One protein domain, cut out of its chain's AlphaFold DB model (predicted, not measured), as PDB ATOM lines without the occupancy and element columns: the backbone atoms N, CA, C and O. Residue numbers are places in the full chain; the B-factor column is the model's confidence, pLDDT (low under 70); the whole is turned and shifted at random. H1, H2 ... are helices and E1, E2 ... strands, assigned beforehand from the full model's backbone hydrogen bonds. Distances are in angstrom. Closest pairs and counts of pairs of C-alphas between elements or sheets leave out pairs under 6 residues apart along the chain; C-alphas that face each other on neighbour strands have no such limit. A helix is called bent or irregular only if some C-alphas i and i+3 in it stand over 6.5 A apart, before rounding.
ATOM      1  N   MET A 173     125.041 140.507 206.941       52.41
ATOM      2  CA  MET A 173     125.776 141.131 205.837       52.41
ATOM      3  C   MET A 173     125.045 140.892 204.512       52.41
ATOM      4  O   MET A 173     124.638 139.766 204.221       52.41
ATOM      5  N   ALA A 174     124.882 141.955 203.718       52.47
ATOM      6  CA  ALA A 174     124.262 141.866 202.401       52.47
ATOM      7  C   ALA A 174     124.968 140.786 201.567       52.47
ATOM      8  O   ALA A 174     126.199 140.748 201.527       52.47
ATOM      9  N   ALA A 175     124.185 139.894 200.949       55.97
ATOM     10  CA  ALA A 175     124.684 138.673 200.318       55.97
ATOM     11  C   ALA A 175     125.850 138.978 199.350       55.97
ATOM     12  O   ALA A 175     125.618 139.651 198.340       55.97
ATOM     13  N   PRO A 176     127.088 138.517 199.626       61.09
ATOM     14  CA  PRO A 176     128.242 138.931 198.835       61.09
ATOM     15  C   PRO A 176     128.122 138.457 197.384       61.09
ATOM     16  O   PRO A 176     127.972 137.266 197.108       61.09
ATOM     17  N   THR A 177     128.198 139.391 196.437       61.72
ATOM     18  CA  THR A 177     128.079 139.107 195.001       61.72
ATOM     19  C   THR A 177     129.386 138.536 194.453       61.72
ATOM     20  O   THR A 177     130.154 139.229 193.784       61.72
ATOM     21  N   TRP A 178     129.671 137.270 194.762       69.56
ATOM     22  CA  TRP A 178     130.866 136.590 194.259       69.56
ATOM     23  C   TRP A 178     130.826 136.385 192.735       69.56
ATOM     24  O   TRP A 178     129.749 136.155 192.177       69.56
ATOM     25  N   PRO A 179     131.994 136.319 192.064       70.19
ATOM     26  CA  PRO A 179     132.071 135.864 190.678       70.19
ATOM     27  C   PRO A 179     131.496 134.441 190.515       70.19
ATOM     28  O   PRO A 179     131.490 133.659 191.483       70.19
ATOM     29  N   PRO A 180     131.035 134.060 189.309       72.50
ATOM     30  CA  PRO A 180     130.562 132.703 189.044       72.50
ATOM     31  C   PRO A 180     131.636 131.664 189.424       72.50
ATOM     32  O   PRO A 180     132.830 131.934 189.270       72.50
ATOM     33  N   PRO A 181     131.248 130.496 189.967       74.75
ATOM     34  CA  PRO A 181     132.209 129.452 190.300       74.75
ATOM     35  C   PRO A 181     132.918 128.968 189.021       74.75
ATOM     36  O   PRO A 181     132.258 128.823 187.987       74.75
ATOM     37  N   PRO A 182     134.237 128.705 189.054       71.81
ATOM     38  CA  PRO A 182     134.929 128.132 187.904       71.81
ATOM     39  C   PRO A 182     134.380 126.730 187.587       71.81
ATOM     40  O   PRO A 182     133.948 126.020 188.502       71.81
ATOM     41  N   PRO A 183     134.419 126.284 186.318       66.38
ATOM     42  CA  PRO A 183     134.008 124.930 185.969       66.38
ATOM     43  C   PRO A 183     134.860 123.916 186.742       66.38
ATOM     44  O   PRO A 183     136.088 123.987 186.732       66.38
ATOM     45  N   ASN A 184     134.197 122.958 187.396       70.19
ATOM     46  CA  ASN A 184     134.820 121.977 188.297       70.19
ATOM     47  C   ASN A 184     135.330 122.567 189.630       70.19
ATOM     48  O   ASN A 184     136.232 121.999 190.249       70.19
ATOM     49  N   ALA A 185     134.742 123.674 190.100       74.31
ATOM     50  CA  ALA A 185     134.951 124.180 191.454       74.31
ATOM     51  C   ALA A 185     134.773 123.080 192.519       74.31
ATOM     52  O   ALA A 185     133.900 122.215 192.424       74.31
ATOM     53  N   SER A 186     135.603 123.114 193.562       79.44
ATOM     54  CA  SER A 186     135.527 122.128 194.638       79.44
ATOM     55  C   SER A 186     134.356 122.414 195.581       79.44
ATOM     56  O   SER A 186     133.972 123.566 195.787       79.44
ATOM     57  N   VAL A 187     133.858 121.370 196.256       83.69
ATOM     58  CA  VAL A 187     132.834 121.487 197.315       83.69
ATOM     59  C   VAL A 187     133.211 122.512 198.404       83.69
ATOM     60  O   VAL A 187     132.336 123.129 199.004       83.69
ATOM     61  N   ASN A 188     134.512 122.763 198.603       83.75
ATOM     62  CA  ASN A 188     135.039 123.731 199.565       83.75
ATOM     63  C   ASN A 188     134.651 125.186 199.233       83.75
ATOM     64  O   ASN A 188     134.349 125.957 200.143       83.75
ATOM     65  N   LEU A 189     134.586 125.558 197.944       83.81
ATOM     66  CA  LEU A 189     134.111 126.885 197.526       83.81
ATOM     67  C   LEU A 189     132.654 127.096 197.945       83.81
ATOM     68  O   LEU A 189     132.305 128.137 198.496       83.81
ATOM     69  N   PHE A 190     131.810 126.096 197.703       84.94
ATOM     70  CA  PHE A 190     130.374 126.174 197.961       84.94
ATOM     71  C   PHE A 190     130.050 126.155 199.462       84.94
ATOM     72  O   PHE A 190     129.200 126.924 199.905       84.94
ATOM     73  N   ILE A 191     130.783 125.363 200.257       86.88
ATOM     74  CA  ILE A 191     130.721 125.401 201.730       86.88
ATOM     75  C   ILE A 191     131.171 126.776 202.252       86.88
ATOM     76  O   ILE A 191     130.472 127.383 203.061       86.88
ATOM     77  N   GLY A 192     132.309 127.295 201.772       84.56
ATOM     78  CA  GLY A 192     132.832 128.603 202.178       84.56
ATOM     79  C   GLY A 192     131.878 129.757 201.860       84.56
ATOM     80  O   GLY A 192     131.597 130.577 202.732       84.56
ATOM     81  N   ARG A 193     131.305 129.782 200.648       84.12
ATOM     82  CA  ARG A 193     130.289 130.773 200.257       84.12
ATOM     83  C   ARG A 193     129.049 130.698 201.151       84.12
ATOM     84  O   ARG A 193     128.655 131.727 201.688       84.12
ATOM     85  N   ALA A 194     128.504 129.502 201.400       86.00
ATOM     86  CA  ALA A 194     127.332 129.328 202.266       86.00
ATOM     87  C   ALA A 194     127.537 129.917 203.673       86.00
ATOM     88  O   ALA A 194     126.644 130.573 204.217       86.00
ATOM     89  N   LEU A 195     128.724 129.708 204.253       86.00
ATOM     90  CA  LEU A 195     129.104 130.243 205.562       86.00
ATOM     91  C   LEU A 195     129.282 131.770 205.528       86.00
ATOM     92  O   LEU A 195     128.750 132.462 206.396       86.00
ATOM     93  N   LEU A 196     129.940 132.311 204.496       82.81
ATOM     94  CA  LEU A 196     130.128 133.755 204.330       82.81
ATOM     95  C   LEU A 196     128.819 134.527 204.112       82.81
ATOM     96  O   LEU A 196     128.606 135.523 204.799       82.81
ATOM     97  N   SER A 197     127.907 134.069 203.241       78.12
ATOM     98  CA  SER A 197     126.584 134.719 203.077       78.12
ATOM     99  C   SER A 197     125.787 134.762 204.374       78.12
ATOM    100  O   SER A 197     124.916 135.609 204.542       78.12
ATOM    101  N   ASN A 198     126.077 133.840 205.291       75.88
ATOM    102  CA  ASN A 198     125.420 133.777 206.579       75.88
ATOM    103  C   ASN A 198     126.194 134.492 207.691       75.88
ATOM    104  O   ASN A 198     125.752 134.412 208.829       75.88
ATOM    105  N   GLY A 199     127.265 135.236 207.391       72.25
ATOM    106  CA  GLY A 199     128.003 136.050 208.365       72.25
ATOM    107  C   GLY A 199     129.032 135.285 209.206       72.25
ATOM    108  O   GLY A 199     129.432 135.791 210.249       72.25
ATOM    109  N   ASN A 200     129.427 134.082 208.765       74.56
ATOM    110  CA  ASN A 200     130.456 133.183 209.310       74.56
ATOM    111  C   ASN A 200     130.471 132.965 210.836       74.56
ATOM    112  O   ASN A 200     130.068 131.908 211.317       74.56
ATOM    113  N   ASP A 201     130.985 133.942 211.580       65.25
ATOM    114  CA  ASP A 201     131.216 133.885 213.021       65.25
ATOM    115  C   ASP A 201     129.953 134.155 213.841       65.25
ATOM    116  O   ASP A 201     129.799 133.583 214.919       65.25
ATOM    117  N   ASN A 202     129.023 134.961 213.316       65.25
ATOM    118  CA  ASN A 202     127.750 135.224 213.990       65.25
ATOM    119  C   ASN A 202     126.837 133.985 213.968       65.25
ATOM    120  O   ASN A 202     126.174 133.686 214.958       65.25
ATOM    121  N   TRP A 203     126.803 133.253 212.845       70.44
ATOM    122  CA  TRP A 203     125.801 132.212 212.582       70.44
ATOM    123  C   TRP A 203     126.417 130.939 211.964       70.44
ATOM    124  O   TRP A 203     126.305 130.726 210.753       70.44
ATOM    125  N   PRO A 204     127.044 130.057 212.766       80.06
ATOM    126  CA  PRO A 204     127.576 128.792 212.269       80.06
ATOM    127  C   PRO A 204     126.454 127.837 211.842       80.06
ATOM    128  O   PRO A 204     125.411 127.726 212.492       80.06
ATOM    129  N   LEU A 205     126.684 127.118 210.744       83.62
ATOM    130  CA  LEU A 205     125.645 126.378 210.022       83.62
ATOM    131  C   LEU A 205     125.750 124.867 210.218       83.62
ATOM    132  O   LEU A 205     126.848 124.307 210.271       83.62
ATOM    133  N   LYS A 206     124.619 124.160 210.252       87.38
ATOM    134  CA  LYS A 206     124.634 122.693 210.188       87.38
ATOM    135  C   LYS A 206     124.933 122.238 208.751       87.38
ATOM    136  O   LYS A 206     124.593 122.944 207.800       87.38
ATOM    137  N   PRO A 207     125.458 121.014 208.549       87.44
ATOM    138  CA  PRO A 207     125.679 120.464 207.208       87.44
ATOM    139  C   PRO A 207     124.425 120.441 206.319       87.44
ATOM    140  O   PRO A 207     124.545 120.570 205.106       87.44
ATOM    141  N   ASN A 208     123.229 120.299 206.904       86.94
ATOM    142  CA  ASN A 208     121.966 120.342 206.160       86.94
ATOM    143  C   ASN A 208     121.620 121.761 205.677       86.94
ATOM    144  O   ASN A 208     121.141 121.914 204.559       86.94
ATOM    145  N   ASP A 209     121.904 122.787 206.481       87.00
ATOM    146  CA  ASP A 209     121.627 124.188 206.147       87.00
ATOM    147  C   ASP A 209     122.551 124.646 205.006       87.00
ATOM    148  O   ASP A 209     122.100 125.259 204.040       87.00
ATOM    149  N   ILE A 210     123.831 124.247 205.067       87.56
ATOM    150  CA  ILE A 210     124.819 124.426 203.989       87.56
ATOM    151  C   ILE A 210     124.327 123.749 202.699       87.56
ATOM    152  O   ILE A 210     124.322 124.363 201.637       87.56
ATOM    153  N   VAL A 211     123.856 122.502 202.786       88.25
ATOM    154  CA  VAL A 211     123.296 121.746 201.651       88.25
ATOM    155  C   VAL A 211     122.058 122.421 201.045       88.25
ATOM    156  O   VAL A 211     121.962 122.540 199.823       88.25
ATOM    157  N   ASN A 212     121.123 122.890 201.874       88.94
ATOM    158  CA  ASN A 212     119.924 123.590 201.412       88.94
ATOM    159  C   ASN A 212     120.285 124.929 200.748       88.94
ATOM    160  O   ASN A 212     119.740 125.258 199.694       88.94
ATOM    161  N   TRP A 213     121.260 125.657 201.301       88.38
ATOM    162  CA  TRP A 213     121.786 126.879 200.699       88.38
ATOM    163  C   TRP A 213     122.422 126.613 199.326       88.38
ATOM    164  O   TRP A 213     122.110 127.322 198.369       88.38
ATOM    165  N   ILE A 214     123.245 125.564 199.192       87.56
ATOM    166  CA  ILE A 214     123.872 125.188 197.912       87.56
ATOM    167  C   ILE A 214     122.804 124.819 196.874       87.56
ATOM    168  O   ILE A 214     122.870 125.312 195.751       87.56
ATOM    169  N   ARG A 215     121.774 124.046 197.249       85.38
ATOM    170  CA  ARG A 215     120.632 123.733 196.367       85.38
ATOM    171  C   ARG A 215     119.919 124.992 195.858       85.38
ATOM    172  O   ARG A 215     119.516 125.029 194.700       85.38
ATOM    173  N   LYS A 216     119.769 126.009 196.713       86.69
ATOM    174  CA  LYS A 216     119.059 127.263 196.405       86.69
ATOM    175  C   LYS A 216     119.864 128.217 195.507       86.69
ATOM    176  O   LYS A 216     119.261 128.928 194.712       86.69
ATOM    177  N   HIS A 217     121.199 128.215 195.604       83.94
ATOM    178  CA  HIS A 217     122.070 129.163 194.883       83.94
ATOM    179  C   HIS A 217     122.841 128.549 193.701       83.94
ATOM    180  O   HIS A 217     123.192 129.266 192.767       83.94
ATOM    181  N   TYR A 218     123.096 127.237 193.715       84.00
ATOM    182  CA  TYR A 218     123.876 126.521 192.696       84.00
ATOM    183  C   TYR A 218     123.214 125.190 192.285       84.00
ATOM    184  O   TYR A 218     123.840 124.133 192.391       84.00
ATOM    185  N   PRO A 219     121.964 125.207 191.772       81.75
ATOM    186  CA  PRO A 219     121.239 123.987 191.404       81.75
ATOM    187  C   PRO A 219     121.974 123.127 190.361       81.75
ATOM    188  O   PRO A 219     121.867 121.911 190.406       81.75
ATOM    189  N   ALA A 220     122.783 123.723 189.476       78.81
ATOM    190  CA  ALA A 220     123.566 122.989 188.472       78.81
ATOM    191  C   ALA A 220     124.760 122.184 189.041       78.81
ATOM    192  O   ALA A 220     125.246 121.270 188.386       78.81
ATOM    193  N   GLU A 221     125.236 122.503 190.251       75.44
ATOM    194  CA  GLU A 221     126.277 121.733 190.967       75.44
ATOM    195  C   GLU A 221     125.657 120.813 192.052       75.44
ATOM    196  O   GLU A 221     126.344 119.990 192.674       75.44
ATOM    197  N   TRP A 222     124.335 120.926 192.249       75.50
ATOM    198  CA  TRP A 222     123.483 120.096 193.099       75.50
ATOM    199  C   TRP A 222     122.663 119.110 192.240       75.50
ATOM    200  O   TRP A 222     121.456 119.245 192.061       75.50
ATOM    201  N   ASP A 223     123.313 118.065 191.732       74.81
ATOM    202  CA  ASP A 223     122.618 116.938 191.087       74.81
ATOM    203  C   ASP A 223     122.230 115.859 192.120       74.81
ATOM    204  O   ASP A 223     122.815 114.778 192.203       74.81
ATOM    205  N   GLY A 224     121.313 116.217 193.026       74.31
ATOM    206  CA  GLY A 224     120.794 115.316 194.062       74.31
ATOM    207  C   GLY A 224     121.877 114.715 194.973       74.31
ATOM    208  O   GLY A 224     122.659 115.442 195.590       74.31
ATOM    209  N   ASP A 225     121.896 113.382 195.085       66.56
ATOM    210  CA  ASP A 225     122.859 112.637 195.912       66.56
ATOM    211  C   ASP A 225     124.187 112.307 195.194       66.56
ATOM    212  O   ASP A 225     125.210 112.106 195.861       66.56
ATOM    213  N   GLU A 226     124.223 112.326 193.857       72.00
ATOM    214  CA  GLU A 226     125.431 112.023 193.062       72.00
ATOM    215  C   GLU A 226     126.250 113.278 192.705       72.00
ATOM    216  O   GLU A 226     127.477 113.210 192.544       72.00
ATOM    217  N   GLY A 227     125.582 114.435 192.663       71.50
ATOM    218  CA  GLY A 227     126.135 115.736 192.308       71.50
ATOM    219  C   GLY A 227     127.371 116.148 193.103       71.50
ATOM    220  O   GLY A 227     127.626 115.712 194.227       71.50
ATOM    221  N   ARG A 228     128.165 117.048 192.515       73.56
ATOM    222  CA  ARG A 228     129.487 117.451 193.029       73.56
ATOM    223  C   ARG A 228     129.452 118.009 194.449       73.56
ATOM    224  O   ARG A 228     130.410 117.787 195.193       73.56
ATOM    225  N   CYS A 229     128.344 118.644 194.828       80.50
ATOM    226  CA  CYS A 229     128.095 119.175 196.166       80.50
ATOM    227  C   CYS A 229     126.960 118.451 196.919       80.50
ATOM    228  O   CYS A 229     126.286 119.070 197.742       80.50
ATOM    229  N   SER A 230     126.734 117.159 196.650       84.31
ATOM    230  CA  SER A 230     125.644 116.388 197.262       84.31
ATOM    231  C   SER A 230     125.690 116.315 198.794       84.31
ATOM    232  O   SER A 230     126.732 116.533 199.425       84.31
ATOM    233  N   ALA A 231     124.560 115.961 199.420       85.62
ATOM    234  CA  ALA A 231     124.443 115.914 200.880       85.62
ATOM    235  C   ALA A 231     125.454 114.958 201.521       85.62
ATOM    236  O   ALA A 231     126.028 115.277 202.566       85.62
ATOM    237  N   HIS A 232     125.701 113.806 200.890       85.94
ATOM    238  CA  HIS A 232     126.758 112.902 201.326       85.94
ATOM    239  C   HIS A 232     128.136 113.568 201.205       85.94
ATOM    240  O   HIS A 232     128.888 113.573 202.176       85.94
ATOM    241  N   ARG A 233     128.466 114.180 200.057       86.75
ATOM    242  CA  ARG A 233     129.775 114.820 199.845       86.75
ATOM    243  C   ARG A 233     130.052 115.954 200.830       86.75
ATOM    244  O   ARG A 233     131.146 115.982 201.383       86.75
ATOM    245  N   VAL A 234     129.092 116.842 201.099       87.62
ATOM    246  CA  VAL A 234     129.270 117.953 202.058       87.62
ATOM    247  C   VAL A 234     129.506 117.422 203.477       87.62
ATOM    248  O   VAL A 234     130.468 117.828 204.129       87.62
ATOM    249  N   ARG A 235     128.689 116.464 203.942       88.12
ATOM    250  CA  ARG A 235     128.851 115.840 205.272       88.12
ATOM    251  C   ARG A 235     130.184 115.092 205.389       88.12
ATOM    252  O   ARG A 235     130.909 115.294 206.357       88.12
ATOM    253  N   THR A 236     130.526 114.275 204.392       87.31
ATOM    254  CA  THR A 236     131.768 113.485 204.350       87.31
ATOM    255  C   THR A 236     133.012 114.358 204.169       87.31
ATOM    256  O   THR A 236     134.079 113.977 204.640       87.31
ATOM    257  N   TYR A 237     132.909 115.528 203.530       86.44
ATOM    258  CA  TYR A 237     134.007 116.491 203.465       86.44
ATOM    259  C   TYR A 237     134.257 117.116 204.841       86.44
ATOM    260  O   TYR A 237     135.365 116.999 205.355       86.44
ATOM    261  N   LEU A 238     133.216 117.678 205.470       87.00
ATOM    262  CA  LEU A 238     133.295 118.275 206.811       87.00
ATOM    263  C   LEU A 238     133.747 117.271 207.889       87.00
ATOM    264  O   LEU A 238     134.429 117.651 208.829       87.00
ATOM    265  N   ALA A 239     133.427 115.981 207.746       83.56
ATOM    266  CA  ALA A 239     133.846 114.932 208.681       83.56
ATOM    267  C   ALA A 239     135.305 114.438 208.511       83.56
ATOM    268  O   ALA A 239     135.741 113.569 209.267       83.56
ATOM    269  N   ARG A 240     136.071 114.934 207.528       83.75
ATOM    270  CA  ARG A 240     137.493 114.575 207.338       83.75
ATOM    271  C   ARG A 240     138.401 115.562 208.071       83.75
ATOM    272  O   ARG A 240     138.189 116.763 207.962       83.75
ATOM    273  N   LYS A 241     139.523 115.080 208.627       59.19
ATOM    274  CA  LYS A 241     140.590 115.924 209.222       59.19
ATOM    275  C   LYS A 241     141.079 117.078 208.324       59.19
ATOM    276  O   LYS A 241     141.566 118.087 208.816       59.19
ATOM    277  N   GLY A 242     140.955 116.950 207.000       64.62
ATOM    278  CA  GLY A 242     141.282 118.030 206.059       64.62
ATOM    279  C   GLY A 242     140.334 119.238 206.120       64.62
ATOM    280  O   GLY A 242     140.738 120.330 205.732       64.62
ATOM    281  N   ALA A 243     139.104 119.071 206.620       72.94
ATOM    282  CA  ALA A 243     138.149 120.159 206.827       72.94
ATOM    283  C   ALA A 243     138.429 120.947 208.113       72.94
ATOM    284  O   ALA A 243     138.292 122.167 208.079       72.94
ATOM    285  N   ASP A 244     138.951 120.310 209.170       70.75
ATOM    286  CA  ASP A 244     139.534 121.006 210.338       70.75
ATOM    287  C   ASP A 244     140.689 121.947 209.919       70.75
ATOM    288  O   ASP A 244     141.044 122.888 210.628       70.75
ATOM    289  N   MET A 245     141.246 121.720 208.720       73.25
ATOM    290  CA  MET A 245     142.093 122.638 207.950       73.25
ATOM    291  C   MET A 245     141.522 124.071 207.913       73.25
ATOM    292  O   MET A 245     142.174 125.040 208.304       73.25
ATOM    293  N   TYR A 246     140.268 124.200 207.474       76.94
ATOM    294  CA  TYR A 246     139.646 125.468 207.062       76.94
ATOM    295  C   TYR A 246     138.455 125.873 207.935       76.94
ATOM    296  O   TYR A 246     138.144 127.061 208.030       76.94
ATOM    297  N   TYR A 247     137.819 124.906 208.597       86.94
ATOM    298  CA  TYR A 247     136.598 125.077 209.375       86.94
ATOM    299  C   TYR A 247     136.790 124.694 210.843       86.94
ATOM    300  O   TYR A 247     137.704 123.960 211.212       86.94
ATOM    301  N   GLU A 248     135.900 125.197 211.687       86.00
ATOM    302  CA  GLU A 248     135.778 124.843 213.096       86.00
ATOM    303  C   GLU A 248     134.347 124.379 213.359       86.00
ATOM    304  O   GLU A 248     133.384 125.041 212.958       86.00
ATOM    305  N   LYS A 249     134.203 123.244 214.045       86.94
ATOM    306  CA  LYS A 249     132.906 122.723 214.478       86.94
ATOM    307  C   LYS A 249     132.550 123.299 215.848       86.94
ATOM    308  O   LYS A 249     133.056 122.827 216.868       86.94
ATOM    309  N   LEU A 250     131.646 124.274 215.889       82.31
ATOM    310  CA  LEU A 250     131.118 124.804 217.143       82.31
ATOM    311  C   LEU A 250     130.056 123.849 217.690       82.31
ATOM    312  O   LEU A 250     129.132 123.444 216.986       82.31
ATOM    313  N   ASN A 251     130.216 123.492 218.964       76.50
ATOM    314  CA  ASN A 251     129.271 122.680 219.736       76.50
ATOM    315  C   ASN A 251     129.065 123.305 221.135       76.50
ATOM    316  O   ASN A 251     128.896 122.596 222.126       76.50
ATOM    317  N   GLN A 252     129.218 124.630 221.251       65.12
ATOM    318  CA  GLN A 252     129.249 125.327 222.537       65.12
ATOM    319  C   GLN A 252     127.843 125.822 222.898       65.12
ATOM    320  O   GLN A 252     127.338 126.803 222.352       65.12
ATOM    321  N   GLY A 253     127.201 125.107 223.826       67.44
ATOM    322  CA  GLY A 253     125.869 125.433 224.332       67.44
ATOM    323  C   GLY A 253     124.804 125.421 223.232       67.44
ATOM    324  O   GLY A 253     124.538 124.396 222.605       67.44
ATOM    325  N   CYS A 254     124.179 126.575 223.005       60.56
ATOM    326  CA  CYS A 254     123.129 126.773 222.006       60.56
ATOM    327  C   CYS A 254     123.652 126.932 220.558       60.56
ATOM    328  O   CYS A 254     122.884 126.833 219.590       60.56
ATOM    329  N   ILE A 255     124.963 127.135 220.390       62.66
ATOM    330  CA  ILE A 255     125.617 127.384 219.104       62.66
ATOM    331  C   ILE A 255     126.216 126.069 218.579       62.66
ATOM    332  O   ILE A 255     127.274 125.618 219.018       62.66
ATOM    333  N   ASN A 256     125.503 125.449 217.631       75.50
ATOM    334  CA  ASN A 256     125.823 124.134 217.067       75.50
ATOM    335  C   ASN A 256     125.869 124.188 215.532       75.50
ATOM    336  O   ASN A 256     124.821 124.295 214.891       75.50
ATOM    337  N   GLY A 257     127.067 124.083 214.951       84.69
ATOM    338  CA  GLY A 257     127.295 124.187 213.507       84.69
ATOM    339  C   GLY A 257     128.780 124.229 213.130       84.69
ATOM    340  O   GLY A 257     129.648 123.868 213.921       84.69
ATOM    341  N   TRP A 258     129.070 124.684 211.916       87.75
ATOM    342  CA  TRP A 258     130.415 124.918 211.387       87.75
ATOM    343  C   TRP A 258     130.607 126.401 211.057       87.75
ATOM    344  O   TRP A 258     129.656 127.044 210.616       87.75
ATOM    345  N   ARG A 259     131.833 126.916 211.214       87.00
ATOM    346  CA  ARG A 259     132.299 128.204 210.655       87.00
ATOM    347  C   ARG A 259     133.637 128.032 209.939       87.00
ATOM    348  O   ARG A 259     134.334 127.055 210.192       87.00
ATOM    349  N   ILE A 260     134.027 128.987 209.099       86.00
ATOM    350  CA  ILE A 260     135.411 129.153 208.623       86.00
ATOM    351  C   ILE A 260     136.267 129.648 209.796       86.00
ATOM    352  O   ILE A 260     135.844 130.541 210.533       86.00
ATOM    353  N   ARG A 261     137.477 129.101 209.969       84.81
ATOM    354  CA  ARG A 261     138.433 129.572 210.989       84.81
ATOM    355  C   ARG A 261     138.950 130.962 210.623       84.81
ATOM    356  O   ARG A 261     139.357 131.158 209.481       84.81
ATOM    357  N   ALA A 262     139.047 131.882 211.586       80.62
ATOM    358  CA  ALA A 262     139.513 133.260 211.358       80.62
ATOM    359  C   ALA A 262     140.814 133.342 210.524       80.62
ATOM    360  O   ALA A 262     140.867 134.059 209.528       80.62
ATOM    361  N   ASN A 263     141.813 132.503 210.836       77.44
ATOM    362  CA  ASN A 263     143.098 132.417 210.115       77.44
ATOM    363  C   ASN A 263     142.986 132.030 208.621       77.44
ATOM    364  O   ASN A 263     143.972 132.118 207.895       77.44
ATOM    365  N   HIS A 264     141.816 131.573 208.168       75.56
ATOM    366  CA  HIS A 264     141.522 131.164 206.790       75.56
ATOM    367  C   HIS A 264     140.422 132.016 206.137       75.56
ATOM    368  O   HIS A 264     140.162 131.852 204.947       75.56
ATOM    369  N   LEU A 265     139.787 132.930 206.884       76.94
ATOM    370  CA  LEU A 265     138.643 133.723 206.425       76.94
ATOM    371  C   LEU A 265     138.995 134.609 205.218       76.94
ATOM    372  O   LEU A 265     138.208 134.702 204.278       76.94
ATOM    373  N   TRP A 266     140.211 135.165 205.208       71.44
ATOM    374  CA  TRP A 266     140.757 135.975 204.114       71.44
ATOM    375  C   TRP A 266     140.750 135.256 202.758       71.44
ATOM    376  O   TRP A 266     140.474 135.890 201.748       71.44
ATOM    377  N   ARG A 267     140.959 133.928 202.721       67.50
ATOM    378  CA  ARG A 267     140.926 133.154 201.465       67.50
ATOM    379  C   ARG A 267     139.546 133.237 200.820       67.50
ATOM    380  O   ARG A 267     139.418 133.453 199.624       67.50
ATOM    381  N   PHE A 268     138.489 133.116 201.618       68.75
ATOM    382  CA  PHE A 268     137.122 133.107 201.100       68.75
ATOM    383  C   PHE A 268     136.561 134.515 200.833       68.75
ATOM    384  O   PHE A 268     135.638 134.630 200.023       68.75
ATOM    385  N   ALA A 269     137.098 135.559 201.482       58.44
ATOM    386  CA  ALA A 269     136.576 136.930 201.450       58.44
ATOM    387  C   ALA A 269     136.405 137.472 200.019       58.44
ATOM    388  O   ALA A 269     135.281 137.754 199.602       58.44
ATOM    389  N   ASP A 270     137.480 137.486 199.226       54.19
ATOM    390  CA  ASP A 270     137.482 137.990 197.842       54.19
ATOM    391  C   ASP A 270     136.978 136.948 196.817       54.19
ATOM    392  O   ASP A 270     137.292 136.984 195.626       54.19
ATOM    393  N   GLY A 271     136.211 135.950 197.278       55.75
ATOM    394  CA  GLY A 271     135.772 134.805 196.475       55.75
ATOM    395  C   GLY A 271     136.875 133.774 196.183       55.75
ATOM    396  O   GLY A 271     136.661 132.880 195.356       55.75
ATOM    397  N   GLY A 272     138.026 133.881 196.856       48.62
ATOM    398  CA  GLY A 272     139.252 133.097 196.664       48.62
ATOM    399  C   GLY A 272     139.188 131.641 197.142       48.62
ATOM    400  O   GLY A 272     139.982 131.198 197.964       48.62
ATOM    401  N   PHE A 273     138.285 130.851 196.563       55.84
ATOM    402  CA  PHE A 273     138.502 129.405 196.475       55.84
ATOM    403  C   PHE A 273     138.317 128.929 195.031       55.84
ATOM    404  O   PHE A 273     137.370 128.219 194.693       55.84
ATOM    405  N   GLN A 274     139.243 129.319 194.150       54.19
ATOM    406  CA  GLN A 274     139.217 128.999 192.710       54.19
ATOM    407  C   GLN A 274     139.490 127.505 192.396       54.19
ATOM    408  O   GLN A 274     140.020 127.172 191.342       54.19
TER     409      GLN A 274
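What this domain is: This is residues 173 to 274 of the 572 residues of an uncharacterized protein of Kwoniella heveanensis CBS 569 (UniProt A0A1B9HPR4). A helix in the middle, H1, has H2 and H4 packed crosswise on its opposite sides and H3 across its first end by Val 187; a hairpin of two strands, E1 and E2, reaches away from this helical body to one end of the long axis. The printed part has 102 residues with four named helices and two named strands, in the order H1, H2, H3, E1, E2, H4, and the antiparallel sheet has the order E1 - E2. The class is mixed, helices and strands, though named elements hold only 50 of the 102 residues. The whole is compact and rounded, with a radius of gyration of the C-alphas of 12.6 A and spans of 36 by 27 by 24 A.

Where its parts are: After residues 173 to 186, which have no named element, find C-alpha 187 at (132.834, 121.487, 197.315); from there H1 runs to residue 197, 15.7 A on. H2 is residues 207 to 217, 15.5 A long, and H3 is residues 231 to 238. Look next at C-alpha 247, at (136.598, 125.077, 209.375), where E1 begins; it runs 15.1 A to residue 252, and E2, residues 255 to 260, covers 14.5 A. H4, residues 262 to 269, ends at C-alpha 269, (136.576, 136.930, 201.450); it is irregular, with C-alphas 263 and 266 7.4 A apart.

How they stand to each other: Begin at H1, the hub, which touches the three other helices; helix packing is mostly crossed, with no touching pair at a shallow tilt. H1 and H2 touch, about perpendicular at 86 degrees, their closest C-alphas being those of Ala 194 and Ile 210, 5.8 A apart. H1 and H4 touch, also at 86 degrees, closest at the C-alphas of Gly 192 and Phe 268, 6.3 A. H1 and H3 only just touch, with 3 pairs of C-alphas within 8 A, the closest those of Val 187 and Val 234, 6.9 A. H2 and H3 touch at a steep tilt of 60 degrees, opposite ways; the closest C-alphas are those of Pro 207 and Arg 235, 5.9 A. In the hairpin E1 and E2, N 248 and O 259 are within hydrogen-bond range at 2.9 A, as are N 257 and O 250 at 3.0 A. The closest C-alphas of H1 and E2, those of Leu 195 and Arg 259, are 6.3 A apart. H2 and H4 are apart. Every O i to N i+4 pair is within hydrogen-bond range in H1, H2 and H3; in H4 it is 1 of 4, beside 4 of 5 O i to N i+3 pairs.

The domain as a whole: The two C-alphas farthest apart, those of Pro 183 and Gly 253, are 39.2 A apart. The printed part has no cut, and the link from H2 to H3, 13 residues, is long. Mean pLDDT of the printed part is 76.4; look for values under 70 at, among others, residues 173 to 178, 252 to 255 and 267 to 274.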